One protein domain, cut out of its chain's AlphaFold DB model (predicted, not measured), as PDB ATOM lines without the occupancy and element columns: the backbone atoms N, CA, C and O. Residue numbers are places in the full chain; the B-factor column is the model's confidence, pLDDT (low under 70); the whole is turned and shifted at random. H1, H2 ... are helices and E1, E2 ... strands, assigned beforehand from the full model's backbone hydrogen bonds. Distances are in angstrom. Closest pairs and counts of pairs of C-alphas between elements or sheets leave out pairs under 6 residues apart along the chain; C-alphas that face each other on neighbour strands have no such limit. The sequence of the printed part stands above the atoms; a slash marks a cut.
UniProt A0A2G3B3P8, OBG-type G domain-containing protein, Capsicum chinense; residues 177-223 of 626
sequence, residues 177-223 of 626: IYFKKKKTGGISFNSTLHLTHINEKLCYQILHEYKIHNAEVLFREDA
ATOM      1  N   ILE A 177     231.674 177.197 236.772       94.06
ATOM      2  CA  ILE A 177     231.193 176.238 235.777       94.06
ATOM      3  C   ILE A 177     231.747 176.658 234.416       94.06
ATOM      4  O   ILE A 177     231.463 177.747 233.921       94.06
ATOM      5  N   TYR A 178     232.543 175.794 233.793       94.56
ATOM      6  CA  TYR A 178     232.956 175.991 232.409       94.56
ATOM      7  C   TYR A 178     231.844 175.493 231.487       94.56
ATOM      8  O   TYR A 178     231.485 174.317 231.528       94.56
ATOM      9  N   PHE A 179     231.314 176.385 230.654       94.62
ATOM     10  CA  PHE A 179     230.246 176.091 229.706       94.62
ATOM     11  C   PHE A 179     230.638 176.553 228.300       94.62
ATOM     12  O   PHE A 179     230.971 177.719 228.088       94.62
ATOM     13  N   LYS A 180     230.581 175.645 227.319       94.50
ATOM     14  CA  LYS A 180     230.891 175.945 225.915       94.50
ATOM     15  C   LYS A 180     229.937 175.218 224.971       94.50
ATOM     16  O   LYS A 180     229.930 173.993 224.909       94.50
ATOM     17  N   LYS A 181     229.165 175.967 224.180       94.50
ATOM     18  CA  LYS A 181     228.314 175.396 223.118       94.50
ATOM     19  C   LYS A 181     229.193 174.795 222.009       94.50
ATOM     20  O   LYS A 181     230.169 175.415 221.583       94.50
ATOM     21  N   LYS A 182     228.854 173.589 221.550       94.44
ATOM     22  CA  LYS A 182     229.536 172.859 220.464       94.44
ATOM     23  C   LYS A 182     228.663 172.851 219.205       94.44
ATOM     24  O   LYS A 182     227.460 173.076 219.284       94.44
ATOM     25  N   LYS A 183     229.258 172.589 218.035       91.50
ATOM     26  CA  LYS A 183     228.499 172.411 216.778       91.50
ATOM     27  C   LYS A 183     227.890 171.007 216.671       91.50
ATOM     28  O   LYS A 183     226.761 170.866 216.220       91.50
ATOM     29  N   THR A 184     228.631 169.995 217.114       91.38
ATOM     30  CA  THR A 184     228.293 168.563 217.077       91.38
ATOM     31  C   THR A 184     228.903 167.856 218.297       91.38
ATOM     32  O   THR A 184     229.699 168.459 219.023       91.38
ATOM     33  N   GLY A 185     228.551 166.584 218.518       87.81
ATOM     34  CA  GLY A 185     229.146 165.736 219.561       87.81
ATOM     35  C   GLY A 185     228.330 165.588 220.850       87.81
ATOM     36  O   GLY A 185     228.849 165.050 221.822       87.81
ATOM     37  N   GLY A 186     227.074 166.044 220.869       91.31
ATOM     38  CA  GLY A 186     226.184 165.939 222.025       91.31
ATOM     39  C   GLY A 186     226.574 166.861 223.182       91.31
ATOM     40  O   GLY A 186     227.375 167.791 223.040       91.31
ATOM     41  N   ILE A 187     225.975 166.614 224.345       93.25
ATOM     42  CA  ILE A 187     226.354 167.264 225.602       93.25
ATOM     43  C   ILE A 187     227.391 166.377 226.294       93.25
ATOM     44  O   ILE A 187     227.152 165.199 226.522       93.25
ATOM     45  N   SER A 188     228.543 166.954 226.630       92.69
ATOM     46  CA  SER A 188     229.566 166.329 227.466       92.69
ATOM     47  C   SER A 188     229.497 166.944 228.859       92.69
ATOM     48  O   SER A 188     229.653 168.159 229.004       92.69
ATOM     49  N   PHE A 189     229.242 166.107 229.862       93.31
ATOM     50  CA  PHE A 189     229.155 166.483 231.268       93.31
ATOM     51  C   PHE A 189     230.376 165.952 232.020       93.31
ATOM     52  O   PHE A 189     230.643 164.755 232.003       93.31
ATOM     53  N   ASN A 190     231.108 166.838 232.689       93.81
ATOM     54  CA  ASN A 190     232.237 166.498 233.547       93.81
ATOM     55  C   ASN A 190     232.119 167.246 234.883       93.81
ATOM     56  O   ASN A 190     231.592 168.358 234.946       93.81
ATOM     57  N   SER A 191     232.670 166.675 235.951       91.75
ATOM     58  CA  SER A 191     232.805 167.352 237.243       91.75
ATOM     59  C   SER A 191     234.128 166.974 237.900       91.75
ATOM     60  O   SER A 191     234.533 165.815 237.844       91.75
ATOM     61  N   THR A 192     234.796 167.935 238.538       91.50
ATOM     62  CA  THR A 192     235.985 167.663 239.368       91.50
ATOM     63  C   THR A 192     235.630 167.248 240.798       91.50
ATOM     64  O   THR A 192     236.513 166.853 241.555       91.50
ATOM     65  N   LEU A 193     234.362 167.388 241.189       90.19
ATOM     66  CA  LEU A 193     233.852 167.173 242.544       90.19
ATOM     67  C   LEU A 193     232.572 166.331 242.513       90.19
ATOM     68  O   LEU A 193     231.892 166.242 241.487       90.19
ATOM     69  N   HIS A 194     232.217 165.735 243.648       88.06
ATOM     70  CA  HIS A 194     230.885 165.161 243.810       88.06
ATOM     71  C   HIS A 194     229.859 166.295 243.923       88.06
ATOM     72  O   HIS A 194     230.033 167.190 244.746       88.06
ATOM     73  N   LEU A 195     228.827 166.262 243.080       90.19
ATOM     74  CA  LEU A 195     227.776 167.277 243.044       90.19
ATOM     75  C   LEU A 195     226.591 166.801 243.882       90.19
ATOM     76  O   LEU A 195     226.053 165.725 243.626       90.19
ATOM     77  N   THR A 196     226.173 167.599 244.862       88.62
ATOM     78  CA  THR A 196     225.026 167.278 245.727       88.62
ATOM     79  C   THR A 196     223.727 167.908 245.226       88.62
ATOM     80  O   THR A 196     222.636 167.460 245.583       88.62
ATOM     81  N   HIS A 197     223.825 168.950 244.393       85.06
ATOM     82  CA  HIS A 197     222.685 169.766 243.963       85.06
ATOM     83  C   HIS A 197     222.280 169.596 242.492       85.06
ATOM     84  O   HIS A 197     221.183 170.022 242.121       85.06
ATOM     85  N   ILE A 198     223.132 168.994 241.653       86.69
ATOM     86  CA  ILE A 198     222.863 168.759 240.228       86.69
ATOM     87  C   ILE A 198     223.251 167.334 239.844       86.69
ATOM     88  O   ILE A 198     224.400 166.921 239.965       86.69
ATOM     89  N   ASN A 199     222.287 166.621 239.266       88.75
ATOM     90  CA  ASN A 199     222.505 165.348 238.593       88.75
ATOM     91  C   ASN A 199     222.787 165.557 237.095       88.75
ATOM     92  O   ASN A 199     222.200 166.437 236.466       88.75
ATOM     93  N   GLU A 200     223.595 164.686 236.483       89.50
ATOM     94  CA  GLU A 200     223.879 164.714 235.038       89.50
ATOM     95  C   GLU A 200     222.581 164.788 234.201       89.50
ATOM     96  O   GLU A 200     222.405 165.697 233.390       89.50
ATOM     97  N   LYS A 201     221.607 163.904 234.469       89.19
ATOM     98  CA  LYS A 201     220.290 163.893 233.796       89.19
ATOM     99  C   LYS A 201     219.529 165.223 233.910       89.19
ATOM    100  O   LYS A 201     218.810 165.590 232.984       89.19
ATOM    101  N   LEU A 202     219.686 165.940 235.025       90.31
ATOM    102  CA  LEU A 202     219.050 167.240 235.254       90.31
ATOM    103  C   LEU A 202     219.702 168.323 234.380       90.31
ATOM    104  O   LEU A 202     219.003 169.123 233.763       90.31
ATOM    105  N   CYS A 203     221.033 168.285 234.255       91.44
ATOM    106  CA  CYS A 203     221.798 169.152 233.358       91.44
ATOM    107  C   CYS A 203     221.355 168.996 231.889       91.44
ATOM    108  O   CYS A 203     221.072 170.002 231.233       91.44
ATOM    109  N   TYR A 204     221.183 167.759 231.395       91.81
ATOM    110  CA  TYR A 204     220.639 167.512 230.048       91.81
ATOM    111  C   TYR A 204     219.251 168.143 229.847       91.81
ATOM    112  O   TYR A 204     219.017 168.785 228.825       91.81
ATOM    113  N   GLN A 205     218.332 167.987 230.808       90.50
ATOM    114  CA  GLN A 205     216.970 168.530 230.693       90.50
ATOM    115  C   GLN A 205     216.943 170.062 230.671       90.50
ATOM    116  O   GLN A 205     216.232 170.648 229.854       90.50
ATOM    117  N   ILE A 206     217.748 170.712 231.517       92.75
ATOM    118  CA  ILE A 206     217.889 172.174 231.529       92.75
ATOM    119  C   ILE A 206     218.411 172.653 230.167       92.75
ATOM    120  O   ILE A 206     217.790 173.507 229.535       92.75
ATOM    121  N   LEU A 207     219.500 172.064 229.659       92.81
ATOM    122  CA  LEU A 207     220.059 172.421 228.348       92.81
ATOM    123  C   LEU A 207     219.058 172.201 227.202       92.81
ATOM    124  O   LEU A 207     218.978 173.032 226.293       92.81
ATOM    125  N   HIS A 208     218.244 171.145 227.272       90.88
ATOM    126  CA  HIS A 208     217.194 170.868 226.295       90.88
ATOM    127  C   HIS A 208     216.075 171.927 226.298       90.88
ATOM    128  O   HIS A 208     215.657 172.363 225.225       90.88
ATOM    129  N   GLU A 209     215.633 172.426 227.461       91.00
ATOM    130  CA  GLU A 209     214.659 173.536 227.535       91.00
ATOM    131  C   GLU A 209     215.236 174.833 226.928       91.00
ATOM    132  O   GLU A 209     214.513 175.597 226.280       91.00
ATOM    133  N   TYR A 210     216.553 175.058 227.016       90.81
ATOM    134  CA  TYR A 210     217.255 176.134 226.294       90.81
ATOM    135  C   TYR A 210     217.551 175.823 224.807       90.81
ATOM    136  O   TYR A 210     218.160 176.652 224.129       90.81
ATOM    137  N   LYS A 211     217.090 174.682 224.269       92.12
ATOM    138  CA  LYS A 211     217.349 174.190 222.895       92.12
ATOM    139  C   LYS A 211     218.841 173.986 222.572       92.12
ATOM    140  O   LYS A 211     219.280 174.166 221.436       92.12
ATOM    141  N   ILE A 212     219.643 173.629 223.574       93.19
ATOM    142  CA  ILE A 212     221.086 173.390 223.444       93.19
ATOM    143  C   ILE A 212     221.322 171.878 223.413       93.19
ATOM    144  O   ILE A 212     221.352 171.228 224.450       93.19
ATOM    145  N   HIS A 213     221.512 171.319 222.216       92.69
ATOM    146  CA  HIS A 213     221.732 169.875 222.024       92.69
ATOM    147  C   HIS A 213     223.217 169.467 221.996       92.69
ATOM    148  O   HIS A 213     223.535 168.292 222.147       92.69
ATOM    149  N   ASN A 214     224.129 170.428 221.799       95.06
ATOM    150  CA  ASN A 214     225.572 170.197 221.711       95.06
ATOM    151  C   ASN A 214     226.319 171.178 222.632       95.06
ATOM    152  O   ASN A 214     226.323 172.388 222.382       95.06
ATOM    153  N   ALA A 215     226.960 170.684 223.692       95.50
ATOM    154  CA  ALA A 215     227.678 171.517 224.659       95.50
ATOM    155  C   ALA A 215     228.760 170.742 225.423       95.50
ATOM    156  O   ALA A 215     228.784 169.518 225.454       95.50
ATOM    157  N   GLU A 216     229.654 171.471 226.071       94.88
ATOM    158  CA  GLU A 216     230.585 170.962 227.070       94.88
ATOM    159  C   GLU A 216     230.342 171.706 228.374       94.88
ATOM    160  O   GLU A 216     230.325 172.941 228.386       94.88
ATOM    161  N   VAL A 217     230.124 170.948 229.444       95.38
ATOM    162  CA  VAL A 217     229.903 171.455 230.795       95.38
ATOM    163  C   VAL A 217     230.905 170.785 231.724       95.38
ATOM    164  O   VAL A 217     230.937 169.559 231.821       95.38
ATOM    165  N   LEU A 218     231.719 171.586 232.406       94.50
ATOM    166  CA  LEU A 218     232.644 171.127 233.436       94.50
ATOM    167  C   LEU A 218     232.394 171.910 234.727       94.50
ATOM    168  O   LEU A 218     232.681 173.107 234.803       94.50
ATOM    169  N   PHE A 219     231.897 171.216 235.745       95.31
ATOM    170  CA  PHE A 219     231.723 171.758 237.091       95.31
ATOM    171  C   PHE A 219     233.048 171.693 237.862       95.31
ATOM    172  O   PHE A 219     233.676 170.633 237.930       95.31
ATOM    173  N   ARG A 220     233.481 172.827 238.432       93.69
ATOM    174  CA  ARG A 220     234.666 172.917 239.311       93.69
ATOM    175  C   ARG A 220     234.327 173.193 240.778       93.69
ATOM    176  O   ARG A 220     235.225 173.260 241.610       93.69
ATOM    177  N   GLU A 221     233.043 173.341 241.089       93.38
ATOM    178  CA  GLU A 221     232.478 173.492 242.433       93.38
ATOM    179  C   GLU A 221     231.062 172.897 242.478       93.38
ATOM    180  O   GLU A 221     230.458 172.673 241.423       93.38
ATOM    181  N   ASP A 222     230.551 172.609 243.680       92.50
ATOM    182  CA  ASP A 222     229.201 172.064 243.883       92.50
ATOM    183  C   ASP A 222     228.149 173.169 243.710       92.50
ATOM    184  O   ASP A 222     227.752 173.841 244.659       92.50
ATOM    185  N   ALA A 223     227.782 173.412 242.453       91.19
ATOM    186  CA  ALA A 223     226.877 174.484 242.065       91.19
ATOM    187  C   ALA A 223     225.407 174.044 242.081       91.19
ATOM    188  O   ALA A 223     225.051 172.918 241.724       91.19
TER     189      ALA A 223
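AT A GLANCE: This is residues 177 to 223 of the 626 residues of the protein "OBG-type G domain-containing protein" of Capsicum chinense (UniProt A0A2G3B3P8). A small three-stranded sheet has one helix, H1, lying slantwise over one face, making two layers; its other face is bare. The 47 printed residues include, in chain order, E1, E2, H1 and E3. The sheet is mixed, in the order E1, E3, E2, and so is the class, helices and strands. The whole is compact, with a radius of gyration of the C-alphas of 10.3 A, and spans 27 by 17 by 12 A.

HOW THE PARTS SIT: E1, residues 177 to 181, is antiparallel to E3, residues 215 to 219; N 178 and O 218 are within hydrogen-bond range at 2.9 A. E2, residues 187 to 191, is parallel to E3, with N 188 and O 215 within range at 2.8 A. H1, residues 200 to 209, is on the sheet over E3 and E2, at a height of 9.9 A over the sheet. Its line and that of E2 stand at 41 degrees on the local plane. The closest C-alphas of E2 and H1, those of Phe 189 and Glu 200, are 6.7 A apart. Every O i to N i+4 pair in H1 is within range. E2, H1 and E3 form a strand-helix-strand unit, parallel neighbour strands with a helix between, whose crossover is left-handed.

IN THESE COORDINATES: E1 begins at C-alpha 177 (231.193, 176.238, 235.777) and E3 ends at C-alpha 219 (231.723, 171.758, 237.091). From first to last C-alpha, H1 measures 14.8 A.

THE WHOLE: The C-alphas farthest apart, of Lys 183 and Thr 196, are 29.6 A apart. The printed part has no cut and no long link, and no printed residue is under 70 in pLDDT.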